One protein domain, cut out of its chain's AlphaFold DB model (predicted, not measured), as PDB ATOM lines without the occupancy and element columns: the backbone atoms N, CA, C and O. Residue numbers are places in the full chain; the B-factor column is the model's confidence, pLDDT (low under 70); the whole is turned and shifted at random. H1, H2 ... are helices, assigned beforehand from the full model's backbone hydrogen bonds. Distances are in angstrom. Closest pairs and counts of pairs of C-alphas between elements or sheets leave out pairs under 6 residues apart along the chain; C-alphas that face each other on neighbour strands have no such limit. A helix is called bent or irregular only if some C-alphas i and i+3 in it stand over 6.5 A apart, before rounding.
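What this domain is: This is residues 3 to 91 of the 92 residues of the protein "TM2 domain-containing protein" of Roseomonas nepalensis (UniProt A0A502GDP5). A long bent helix, H5, runs the length of this narrow model; H4 folds back beside its first arm as a V-shaped helical hairpin, joined at residues 53 and 54. Short H3 lies at the V's open end between H4 and H2, and small H1 packs on the far part of H5's second arm. The printed part has 89 residues with five named helices, H1 to H5 in order, and no named strand: all helix. It is loose, with a radius of gyration of the C-alphas of 15.2 A, and spans 54 by 20 by 17 A.

Where its parts are: H5, residues 55 to 88, was assigned as one helix by its hydrogen bonds but is bent: C-alphas 71 and 74 are 7.0 A apart. Arm H5a, residues 55 to 71, is 25.3 A long; arm H5b, residues 74 to 88, is 21.3 A long and ends at C-alpha 88 (55.215, 52.872, -51.099). H4, residues 33 to 52, is 29.6 A long, neither bent nor irregular, but only just: C-alphas 48 and 51 are 6.1 A apart. H3 is residues 25 to 29, H2 residues 10 to 20, 14.8 A long, and H1 residues 3 to 6, from C-alpha 3 (58.857, 48.278, -46.546).

How they stand to each other: H5a and H5b stand at a steep tilt of 62 degrees. H5a, with residues 55 to 62 alone, touches H4 in a hairpin, a shallow tilt of 31 degrees, opposite ways; the closest C-alphas, Leu 49 and Gly 55, are 4.2 A apart. H3 touches H4 at Arg 27 and Gly 36, closest C-alphas 5.1 A apart, and H2 at His 26 and Ala 13, closest C-alphas 5.0 A apart. H2 and H5b touch only at their ends, and only just, with 3 pairs of C-alphas within 8 A, the closest Ala 10 and Pro 74, 6.1 A. H1 touches H5b, closest C-alphas Tyr 3 and Ile 85, 6.9 A. Every O i to N i+4 pair is within hydrogen-bond range in H2, H3 and H5b; H4 has 14 of 16, H5a 12 of 13, and H1 is too short for such a pair.

The domain as a whole: The C-alphas farthest apart, Val 52 and Gln 91, are 54.3 A apart. The printed part has no cut, and the four links are tight. Mean pLDDT of the printed part is 92.3; residue 91 is under 70.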
ATOM      1  N   TYR A   3      59.841  49.328 -46.800       82.94
ATOM      2  CA  TYR A   3      58.857  48.278 -46.546       82.94
ATOM      3  C   TYR A   3      59.234  47.375 -45.359       82.94
ATOM      4  O   TYR A   3      58.413  47.155 -44.470       82.94
ATOM      5  N   ASP A   4      60.482  46.894 -45.296       83.19
ATOM      6  CA  ASP A   4      60.923  45.965 -44.247       83.19
ATOM      7  C   ASP A   4      60.901  46.577 -42.849       83.19
ATOM      8  O   ASP A   4      60.638  45.864 -41.883       83.19
ATOM      9  N   ALA A   5      61.130  47.888 -42.749       84.75
ATOM     10  CA  ALA A   5      61.084  48.616 -41.485       84.75
ATOM     11  C   ALA A   5      59.650  48.808 -40.955       84.75
ATOM     12  O   ALA A   5      59.450  48.914 -39.749       84.75
ATOM     13  N   ASN A   6      58.648  48.847 -41.842       86.44
ATOM     14  CA  ASN A   6      57.267  49.196 -41.489       86.44
ATOM     15  C   ASN A   6      56.285  48.016 -41.554       86.44
ATOM     16  O   ASN A   6      55.127  48.157 -41.140       86.44
ATOM     17  N   LYS A   7      56.713  46.852 -42.062       91.44
ATOM     18  CA  LYS A   7      55.871  45.654 -42.112       91.44
ATOM     19  C   LYS A   7      55.482  45.208 -40.703       91.44
ATOM     20  O   LYS A   7      56.292  45.184 -39.777       91.44
ATOM     21  N   ARG A   8      54.222  44.817 -40.541       91.06
ATOM     22  CA  ARG A   8      53.695  44.290 -39.280       91.06
ATOM     23  C   ARG A   8      53.821  42.769 -39.264       91.06
ATOM     24  O   ARG A   8      53.594  42.115 -40.285       91.06
ATOM     25  N   SER A   9      54.175  42.212 -38.106       94.19
ATOM     26  CA  SER A   9      54.341  40.768 -37.910       94.19
ATOM     27  C   SER A   9      53.097  40.151 -37.276       94.19
ATOM     28  O   SER A   9      52.605  40.637 -36.256       94.19
ATOM     29  N   ALA A  10      52.620  39.042 -37.846       93.69
ATOM     30  CA  ALA A  10      51.518  38.274 -37.271       93.69
ATOM     31  C   ALA A  10      51.873  37.723 -35.883       93.69
ATOM     32  O   ALA A  10      51.018  37.707 -35.005       93.69
ATOM     33  N   LEU A  11      53.139  37.358 -35.655       94.62
ATOM     34  CA  LEU A  11      53.603  36.885 -34.351       94.62
ATOM     35  C   LEU A  11      53.430  37.959 -33.270       94.62
ATOM     36  O   LEU A  11      52.882  37.682 -32.210       94.62
ATOM     37  N   VAL A  12      53.827  39.203 -33.560       95.25
ATOM     38  CA  VAL A  12      53.654  40.330 -32.625       95.25
ATOM     39  C   VAL A  12      52.170  40.595 -32.366       95.25
ATOM     40  O   VAL A  12      51.782  40.849 -31.230       95.25
ATOM     41  N   ALA A  13      51.325  40.478 -33.393       95.31
ATOM     42  CA  ALA A  13      49.881  40.601 -33.229       95.31
ATOM     43  C   ALA A  13      49.294  39.503 -32.323       95.31
ATOM     44  O   ALA A  13      48.452  39.816 -31.488       95.31
ATOM     45  N   TYR A  14      49.765  38.254 -32.431       96.00
ATOM     46  CA  TYR A  14      49.366  37.168 -31.529       96.00
ATOM     47  C   TYR A  14      49.866  37.368 -30.096       96.00
ATOM     48  O   TYR A  14      49.127  37.082 -29.159       96.00
ATOM     49  N   LEU A  15      51.072  37.907 -29.906       96.31
ATOM     50  CA  LEU A  15      51.569  38.260 -28.572       96.31
ATOM     51  C   LEU A  15      50.691  39.344 -27.932       96.31
ATOM     52  O   LEU A  15      50.246  39.192 -26.798       96.31
ATOM     53  N   LEU A  16      50.371  40.405 -28.676       95.00
ATOM     54  CA  LEU A  16      49.459  41.453 -28.207       95.00
ATOM     55  C   LEU A  16      48.055  40.917 -27.923       95.00
ATOM     56  O   LEU A  16      47.424  41.345 -26.965       95.00
ATOM     57  N   TRP A  17      47.578  39.978 -28.736       95.94
ATOM     58  CA  TRP A  17      46.300  39.307 -28.529       95.94
ATOM     59  C   TRP A  17      46.302  38.433 -27.268       95.94
ATOM     60  O   TRP A  17      45.329  38.436 -26.527       95.94
ATOM     61  N   PHE A  18      47.394  37.730 -26.976       94.00
ATOM     62  CA  PHE A  18      47.474  36.875 -25.795       94.00
ATOM     63  C   PHE A  18      47.504  37.691 -24.493       94.00
ATOM     64  O   PHE A  18      46.770  37.385 -23.558       94.00
ATOM     65  N   PHE A  19      48.314  38.754 -24.434       94.44
ATOM     66  CA  PHE A  19      48.471  39.550 -23.210       94.44
ATOM     67  C   PHE A  19      47.412  40.649 -23.050       94.44
ATOM     68  O   PHE A  19      46.937  40.897 -21.946       94.44
ATOM     69  N   LEU A  20      47.058  41.339 -24.137       93.31
ATOM     70  CA  LEU A  20      46.168  42.509 -24.141       93.31
ATOM     71  C   LEU A  20      44.957  42.306 -25.076       93.31
ATOM     72  O   LEU A  20      44.357  43.274 -25.554       93.31
ATOM     73  N   GLY A  21      44.578  41.053 -25.343       88.62
ATOM     74  CA  GLY A  21      43.506  40.710 -26.276       88.62
ATOM     75  C   GLY A  21      42.180  41.347 -25.923       88.62
ATOM     76  O   GLY A  21      41.570  41.967 -26.784       88.62
ATOM     77  N   THR A  22      41.762  41.278 -24.659       90.06
ATOM     78  CA  THR A  22      40.509  41.882 -24.169       90.06
ATOM     79  C   THR A  22      40.501  43.407 -24.280       90.06
ATOM     80  O   THR A  22      39.444  43.993 -24.498       90.06
ATOM     81  N   PHE A  23      41.666  44.056 -24.223       93.50
ATOM     82  CA  PHE A  23      41.816  45.504 -24.402       93.50
ATOM     83  C   PHE A  23      41.899  45.937 -25.877       93.50
ATOM     84  O   PHE A  23      41.880  47.132 -26.164       93.50
ATOM     85  N   GLY A  24      41.996  44.997 -26.825       92.44
ATOM     86  CA  GLY A  24      42.030  45.292 -28.262       92.44
ATOM     87  C   GLY A  24      43.393  45.738 -28.810       92.44
ATOM     88  O   GLY A  24      43.459  46.291 -29.911       92.44
ATOM     89  N   ALA A  25      44.499  45.498 -28.092       93.44
ATOM     90  CA  ALA A  25      45.841  45.945 -28.500       93.44
ATOM     91  C   ALA A  25      46.288  45.407 -29.872       93.44
ATOM     92  O   ALA A  25      46.892  46.127 -30.674       93.44
ATOM     93  N   HIS A  26      45.937  44.160 -30.185       95.25
ATOM     94  CA  HIS A  26      46.206  43.535 -31.482       95.25
ATOM     95  C   HIS A  26      45.501  44.256 -32.639       95.25
ATOM     96  O   HIS A  26      46.065  44.352 -33.732       95.25
ATOM     97  N   ARG A  27      44.307  44.828 -32.414       94.06
ATOM     98  CA  ARG A  27      43.581  45.618 -33.425       94.06
ATOM     99  C   ARG A  27      44.240  46.966 -33.684       94.06
ATOM    100  O   ARG A  27      44.313  47.381 -34.843       94.06
ATOM    101  N   PHE A  28      44.764  47.617 -32.645       94.94
ATOM    102  CA  PHE A  28      45.546  48.846 -32.807       94.94
ATOM    103  C   PHE A  28      46.815  48.593 -33.624       94.94
ATOM    104  O   PHE A  28      47.077  49.310 -34.590       94.94
ATOM    105  N   TYR A  29      47.543  47.514 -33.320       94.00
ATOM    106  CA  TYR A  29      48.737  47.124 -34.076       94.00
ATOM    107  C   TYR A  29      48.436  46.780 -35.542       94.00
ATOM    108  O   TYR A  29      49.214  47.117 -36.435       94.00
ATOM    109  N   ALA A  30      47.280  46.168 -35.812       93.44
ATOM    110  CA  ALA A  30      46.833  45.862 -37.168       93.44
ATOM    111  C   ALA A  30      46.262  47.075 -37.943       93.44
ATOM    112  O   ALA A  30      45.753  46.917 -39.058       93.44
ATOM    113  N   GLY A  31      46.318  48.285 -37.369       91.69
ATOM    114  CA  GLY A  31      45.834  49.523 -37.985       91.69
ATOM    115  C   GLY A  31      44.310  49.676 -37.990       91.69
ATOM    116  O   GLY A  31      43.778  50.490 -38.739       91.69
ATOM    117  N   ARG A  32      43.582  48.900 -37.177       93.00
ATOM    118  CA  ARG A  32      42.115  48.956 -37.063       93.00
ATOM    119  C   ARG A  32      41.667  49.735 -35.825       93.00
ATOM    120  O   ARG A  32      40.946  49.203 -34.978       93.00
ATOM    121  N   ILE A  33      42.069  51.005 -35.756       93.19
ATOM    122  CA  ILE A  33      41.895  51.876 -34.581       93.19
ATOM    123  C   ILE A  33      40.439  51.946 -34.117       93.19
ATOM    124  O   ILE A  33      40.172  51.634 -32.965       93.19
ATOM    125  N   ALA A  34      39.493  52.264 -35.008       92.69
ATOM    126  CA  ALA A  34      38.078  52.409 -34.645       92.69
ATOM    127  C   ALA A  34      37.540  51.172 -33.911       92.69
ATOM    128  O   ALA A  34      36.970  51.260 -32.829       92.69
ATOM    129  N   SER A  35      37.805  49.992 -34.470       93.06
ATOM    130  CA  SER A  35      37.335  48.736 -33.899       93.06
ATOM    131  C   SER A  35      38.101  48.301 -32.641       93.06
ATOM    132  O   SER A  35      37.556  47.544 -31.846       93.06
ATOM    133  N   GLY A  36      39.340  48.774 -32.457       93.75
ATOM    134  CA  GLY A  36      40.096  48.610 -31.213       93.75
ATOM    135  C   GLY A  36      39.563  49.509 -30.096       93.75
ATOM    136  O   GLY A  36      39.402  49.047 -28.974       93.75
ATOM    137  N   VAL A  37      39.195  50.761 -30.410       95.94
ATOM    138  CA  VAL A  37      38.556  51.680 -29.450       95.94
ATOM    139  C   VAL A  37      37.211  51.130 -28.991       95.94
ATOM    140  O   VAL A  37      36.943  51.124 -27.794       95.94
ATOM    141  N   VAL A  38      36.385  50.622 -29.912       95.88
ATOM    142  CA  VAL A  38      35.106  49.987 -29.546       95.88
ATOM    143  C   VAL A  38      35.340  48.831 -28.580       95.88
ATOM    144  O   VAL A  38      34.685  48.768 -27.545       95.88
ATOM    145  N   GLN A  39      36.294  47.951 -28.881       94.81
ATOM    146  CA  GLN A  39      36.599  46.825 -28.009       94.81
ATOM    147  C   GLN A  39      37.067  47.292 -26.621       94.81
ATOM    148  O   GLN A  39      36.570  46.793 -25.618       94.81
ATOM    149  N   LEU A  40      37.953  48.290 -26.555       96.00
ATOM    150  CA  LEU A  40      38.415  48.870 -25.294       96.00
ATOM    151  C   LEU A  40      37.253  49.438 -24.467       96.00
ATOM    152  O   LEU A  40      37.143  49.135 -23.282       96.00
ATOM    153  N   LEU A  41      36.366  50.225 -25.083       95.94
ATOM    154  CA  LEU A  41      35.215  50.815 -24.398       95.94
ATOM    155  C   LEU A  41      34.242  49.745 -23.896       95.94
ATOM    156  O   LEU A  41      33.816  49.815 -22.748       95.94
ATOM    157  N   VAL A  42      33.929  48.735 -24.716       95.19
ATOM    158  CA  VAL A  42      33.059  47.622 -24.306       95.19
ATOM    159  C   VAL A  42      33.673  46.871 -23.128       95.19
ATOM    160  O   VAL A  42      32.964  46.580 -22.166       95.19
ATOM    161  N   THR A  43      34.980  46.607 -23.153       94.44
ATOM    162  CA  THR A  43      35.687  45.943 -22.050       94.44
ATOM    163  C   THR A  43      35.658  46.780 -20.772       94.44
ATOM    164  O   THR A  43      35.333  46.244 -19.716       94.44
ATOM    165  N   LEU A  44      35.927  48.089 -20.846       94.62
ATOM    166  CA  LEU A  44      35.910  48.983 -19.680       94.62
ATOM    167  C   LEU A  44      34.507  49.138 -19.082       94.62
ATOM    168  O   LEU A  44      34.339  49.043 -17.867       94.62
ATOM    169  N   VAL A  45      33.494  49.331 -19.928       95.12
ATOM    170  CA  VAL A  45      32.090  49.420 -19.504       95.12
ATOM    171  C   VAL A  45      31.643  48.104 -18.872       95.12
ATOM    172  O   VAL A  45      31.069  48.115 -17.786       95.12
ATOM    173  N   SER A  46      31.964  46.967 -19.497       93.75
ATOM    174  CA  SER A  46      31.648  45.642 -18.947       93.75
ATOM    175  C   SER A  46      32.338  45.421 -17.603       93.75
ATOM    176  O   SER A  46      31.696  44.971 -16.665       93.75
ATOM    177  N   MET A  47      33.611  45.803 -17.473       92.12
ATOM    178  CA  MET A  47      34.366  45.704 -16.224       92.12
ATOM    179  C   MET A  47      33.749  46.552 -15.102       92.12
ATOM    180  O   MET A  47      33.663  46.081 -13.970       92.12
ATOM    181  N   LEU A  48      33.257  47.757 -15.409       93.06
ATOM    182  CA  LEU A  48      32.549  48.604 -14.444       93.06
ATOM    183  C   LEU A  48      31.171  48.030 -14.064       93.06
ATOM    184  O   LEU A  48      30.768  48.078 -12.906       93.06
ATOM    185  N   LEU A  49      30.453  47.431 -15.014       92.19
ATOM    186  CA  LEU A  49      29.164  46.771 -14.763       92.19
ATOM    187  C   LEU A  49      29.305  45.458 -13.979       92.19
ATOM    188  O   LEU A  49      28.320  44.973 -13.415       92.19
ATOM    189  N   THR A  50      30.501  44.866 -13.920       90.56
ATOM    190  CA  THR A  50      30.757  43.634 -13.156       90.56
ATOM    191  C   THR A  50      30.510  43.839 -11.661       90.56
ATOM    192  O   THR A  50      30.048  42.910 -11.003       90.56
ATOM    193  N   PHE A  51      30.692  45.058 -11.135       88.38
ATOM    194  CA  PHE A  51      30.353  45.397  -9.744       88.38
ATOM    195  C   PHE A  51      28.870  45.162  -9.400       88.38
ATOM    196  O   PHE A  51      28.543  44.953  -8.237       88.38
ATOM    197  N   VAL A  52      27.983  45.154 -10.402       90.06
ATOM    198  CA  VAL A  52      26.532  44.932 -10.262       90.06
ATOM    199  C   VAL A  52      26.122  43.565 -10.845       90.06
ATOM    200  O   VAL A  52      24.959  43.332 -11.146       90.06
ATOM    201  N   LEU A  53      27.074  42.643 -11.055       86.12
ATOM    202  CA  LEU A  53      26.895  41.299 -11.642       86.12
ATOM    203  C   LEU A  53      26.405  41.252 -13.108       86.12
ATOM    204  O   LEU A  53      26.413  40.191 -13.726       86.12
ATOM    205  N   ILE A  54      26.039  42.380 -13.718       87.25
ATOM    206  CA  ILE A  54      25.577  42.443 -15.118       87.25
ATOM    207  C   ILE A  54      26.764  42.393 -16.099       87.25
ATOM    208  O   ILE A  54      26.654  41.864 -17.206       87.25
ATOM    209  N   GLY A  55      27.931  42.896 -15.686       86.44
ATOM    210  CA  GLY A  55      29.124  42.997 -16.534       86.44
ATOM    211  C   GLY A  55      29.703  41.668 -17.026       86.44
ATOM    212  O   GLY A  55      30.361  41.646 -18.068       86.44
ATOM    213  N   TYR A  56      29.409  40.548 -16.356       89.75
ATOM    214  CA  TYR A  56      29.888  39.225 -16.772       89.75
ATOM    215  C   TYR A  56      29.395  38.828 -18.168       89.75
ATOM    216  O   TYR A  56      30.154  38.230 -18.929       89.75
ATOM    217  N   ALA A  57      28.169  39.208 -18.541       92.25
ATOM    218  CA  ALA A  57      27.653  38.963 -19.887       92.25
ATOM    219  C   ALA A  57      28.465  39.730 -20.945       92.25
ATOM    220  O   ALA A  57      28.834  39.171 -21.976       92.25
ATOM    221  N   GLY A  58      28.813  40.989 -20.663       91.19
ATOM    222  CA  GLY A  58      29.649  41.805 -21.546       91.19
ATOM    223  C   GLY A  58      31.071  41.255 -21.683       91.19
ATOM    224  O   GLY A  58      31.580  41.127 -22.797       91.19
ATOM    225  N   LEU A  59      31.687  40.833 -20.574       91.81
ATOM    226  CA  LEU A  59      33.004  40.189 -20.589       91.81
ATOM    227  C   LEU A  59      32.995  38.858 -21.352       91.81
ATOM    228  O   LEU A  59      33.943  38.571 -22.081       91.81
ATOM    229  N   PHE A  60      31.922  38.072 -21.243       94.44
ATOM    230  CA  PHE A  60      31.757  36.844 -22.020       94.44
ATOM    231  C   PHE A  60      31.687  37.131 -23.526       94.44
ATOM    232  O   PHE A  60      32.395  36.494 -24.307       94.44
ATOM    233  N   LEU A  61      30.912  38.140 -23.938       94.75
ATOM    234  CA  LEU A  61      30.843  38.572 -25.338       94.75
ATOM    235  C   LEU A  61      32.199  39.067 -25.856       94.75
ATOM    236  O   LEU A  61      32.593  38.708 -26.965       94.75
ATOM    237  N   VAL A  62      32.943  39.837 -25.055       94.81
ATOM    238  CA  VAL A  62      34.320  40.238 -25.394       94.81
ATOM    239  C   VAL A  62      35.228  39.016 -25.516       94.81
ATOM    240  O   VAL A  62      36.033  38.958 -26.440       94.81
ATOM    241  N   GLY A  63      35.088  38.018 -24.643       93.69
ATOM    242  CA  GLY A  63      35.825  36.758 -24.737       93.69
ATOM    243  C   GLY A  63      35.588  36.050 -26.071       93.69
ATOM    244  O   GLY A  63      36.545  35.723 -26.772       93.69
ATOM    245  N   LEU A  64      34.323  35.892 -26.476       96.12
ATOM    246  CA  LEU A  64      33.973  35.324 -27.783       96.12
ATOM    247  C   LEU A  64      34.538  36.158 -28.937       96.12
ATOM    248  O   LEU A  64      35.081  35.609 -29.895       96.12
ATOM    249  N   TRP A  65      34.459  37.483 -28.832       95.44
ATOM    250  CA  TRP A  65      35.034  38.389 -29.819       95.44
ATOM    251  C   TRP A  65      36.553  38.177 -29.950       95.44
ATOM    252  O   TRP A  65      37.058  37.978 -31.055       95.44
ATOM    253  N   VAL A  66      37.285  38.126 -28.838       95.00
ATOM    254  CA  VAL A  66      38.735  37.873 -28.822       95.00
ATOM    255  C   VAL A  66      39.068  36.514 -29.445       95.00
ATOM    256  O   VAL A  66      40.036  36.419 -30.199       95.00
ATOM    257  N   LEU A  67      38.260  35.474 -29.220       95.50
ATOM    258  CA  LEU A  67      38.452  34.173 -29.872       95.50
ATOM    259  C   LEU A  67      38.280  34.252 -31.393       95.50
ATOM    260  O   LEU A  67      39.109  33.725 -32.135       95.50
ATOM    261  N   VAL A  68      37.249  34.954 -31.873       96.12
ATOM    262  CA  VAL A  68      37.052  35.194 -33.313       96.12
ATOM    263  C   VAL A  68      38.227  35.986 -33.892       96.12
ATOM    264  O   VAL A  68      38.703  35.696 -34.992       96.12
ATOM    265  N   ASP A  69      38.761  36.945 -33.138       93.56
ATOM    266  CA  ASP A  69      39.914  37.730 -33.563       93.56
ATOM    267  C   ASP A  69      41.172  36.894 -33.781       93.56
ATOM    268  O   ASP A  69      41.931  37.202 -34.701       93.56
ATOM    269  N   ALA A  70      41.369  35.814 -33.021       94.75
ATOM    270  CA  ALA A  70      42.497  34.904 -33.220       94.75
ATOM    271  C   ALA A  70      42.555  34.359 -34.660       94.75
ATOM    272  O   ALA A  70      43.642  34.198 -35.223       94.75
ATOM    273  N   LEU A  71      41.388  34.138 -35.277       96.44
ATOM    274  CA  LEU A  71      41.250  33.700 -36.668       96.44
ATOM    275  C   LEU A  71      41.386  34.861 -37.667       96.44
ATOM    276  O   LEU A  71      41.826  34.665 -38.799       96.44
ATOM    277  N   LEU A  72      41.034  36.083 -37.260       95.00
ATOM    278  CA  LEU A  72      41.075  37.273 -38.116       95.00
ATOM    279  C   LEU A  72      42.463  37.929 -38.188       95.00
ATOM    280  O   LEU A  72      42.765  38.588 -39.188       95.00
ATOM    281  N   ILE A  73      43.325  37.755 -37.175       95.38
ATOM    282  CA  ILE A  73      44.669  38.364 -37.094       95.38
ATOM    283  C   ILE A  73      45.488  38.207 -38.387       95.38
ATOM    284  O   ILE A  73      45.954  39.232 -38.902       95.38
ATOM    285  N   PRO A  74      45.633  37.005 -38.984       93.56
ATOM    286  CA  PRO A  74      46.416  36.836 -40.208       93.56
ATOM    287  C   PRO A  74      45.892  37.698 -41.363       93.56
ATOM    288  O   PRO A  74      46.672  38.323 -42.088       93.56
ATOM    289  N   GLY A  75      44.566  37.787 -41.503       95.25
ATOM    290  CA  GLY A  75      43.910  38.610 -42.518       95.25
ATOM    291  C   GLY A  75      44.106  40.106 -42.276       95.25
ATOM    292  O   GLY A  75      44.359  40.862 -43.218       95.25
ATOM    293  N   MET A  76      44.053  40.548 -41.015       95.19
ATOM    294  CA  MET A  76      44.273  41.950 -40.658       95.19
ATOM    295  C   MET A  76      45.704  42.401 -40.972       95.19
ATOM    296  O   MET A  76      45.889  43.445 -41.601       95.19
ATOM    297  N   ILE A  77      46.702  41.593 -40.606       95.94
ATOM    298  CA  ILE A  77      48.114  41.899 -40.857       95.94
ATOM    299  C   ILE A  77      48.432  41.883 -42.352       95.94
ATOM    300  O   ILE A  77      49.081  42.803 -42.849       95.94
ATOM    301  N   ARG A  78      47.902  40.907 -43.100       94.69
ATOM    302  CA  ARG A  78      48.048  40.870 -44.562       94.69
ATOM    303  C   ARG A  78      47.439  42.107 -45.223       94.69
ATOM    304  O   ARG A  78      48.076  42.729 -46.065       94.69
ATOM    305  N   SER A  79      46.245  42.513 -44.790       94.56
ATOM    306  CA  SER A  79      45.578  43.720 -45.301       94.56
ATOM    307  C   SER A  79      46.386  44.990 -45.021       94.56
ATOM    308  O   SER A  79      46.468  45.867 -45.879       94.56
ATOM    309  N   TYR A  80      46.984  45.104 -43.831       94.38
ATOM    310  CA  TYR A  80      47.845  46.233 -43.481       94.38
ATOM    311  C   TYR A  80      49.101  46.273 -44.358       94.38
ATOM    312  O   TYR A  80      49.379  47.297 -44.978       94.38
ATOM    313  N   ASN A  81      49.821  45.152 -44.459       94.31
ATOM    314  CA  ASN A  81      51.058  45.080 -45.237       94.31
ATOM    315  C   ASN A  81      50.800  45.334 -46.732       94.31
ATOM    316  O   ASN A  81      51.559  46.065 -47.358       94.31
ATOM    317  N   ASN A  82      49.690  44.840 -47.292       94.25
ATOM    318  CA  ASN A  82      49.311  45.123 -48.681       94.25
ATOM    319  C   ASN A  82      49.047  46.618 -48.923       94.25
ATOM    320  O   ASN A  82      49.477  47.165 -49.937       94.25
ATOM    321  N   ARG A  83      48.376  47.301 -47.983       91.88
ATOM    322  CA  ARG A  83      48.176  48.759 -48.057       91.88
ATOM    323  C   ARG A  83      49.494  49.523 -47.975       91.88
ATOM    324  O   ARG A  83      49.665  50.491 -48.707       91.88
ATOM    325  N   LEU A  84      50.419  49.065 -47.131       91.50
ATOM    326  CA  LEU A  84      51.757  49.640 -47.016       91.50
ATOM    327  C   LEU A  84      52.546  49.507 -48.331       91.50
ATOM    328  O   LEU A  84      53.164  50.474 -48.771       91.50
ATOM    329  N   ILE A  85      52.485  48.348 -48.994       91.00
ATOM    330  CA  ILE A  85      53.104  48.151 -50.317       91.00
ATOM    331  C   ILE A  85      52.496  49.123 -51.332       91.00
ATOM    332  O   ILE A  85      53.233  49.830 -52.014       91.00
ATOM    333  N   ALA A  86      51.164  49.214 -51.390       90.69
ATOM    334  CA  ALA A  86      50.474  50.109 -52.317       90.69
ATOM    335  C   ALA A  86      50.805  51.594 -52.076       90.69
ATOM    336  O   ALA A  86      50.875  52.367 -53.027       90.69
ATOM    337  N   SER A  87      51.026  52.016 -50.825       89.12
ATOM    338  CA  SER A  87      51.443  53.392 -50.535       89.12
ATOM    339  C   SER A  87      52.889  53.675 -50.936       89.12
ATOM    340  O   SER A  87      53.156  54.760 -51.438       89.12
ATOM    341  N   LEU A  88      53.799  52.716 -50.749       87.75
ATOM    342  CA  LEU A  88      55.215  52.872 -51.099       87.75
ATOM    343  C   LEU A  88      55.438  52.795 -52.616       87.75
ATOM    344  O   LEU A  88      56.241  53.546 -53.155       87.75
ATOM    345  N   GLY A  89      54.678  51.949 -53.318       81.69
ATOM    346  CA  GLY A  89      54.730  51.836 -54.779       81.69
ATOM    347  C   GLY A  89      54.179  53.051 -55.532       81.69
ATOM    348  O   GLY A  89      54.423  53.168 -56.722       81.69
ATOM    349  N   ARG A  90      53.451  53.956 -54.862       76.94
ATOM    350  CA  ARG A  90      53.014  55.244 -55.435       76.94
ATOM    351  C   ARG A  90      54.018  56.384 -55.236       76.94
ATOM    352  O   ARG A  90      53.772  57.473 -55.739       76.94
ATOM    353  N   GLN A  91      55.074  56.178 -54.447       66.94
ATOM    354  CA  GLN A  91      56.082  57.207 -54.146       66.94
ATOM    355  C   GLN A  91      57.332  57.116 -55.038       66.94
ATOM    356  O   GLN A  91      58.251  57.915 -54.868       66.94
TER     357      GLN A  91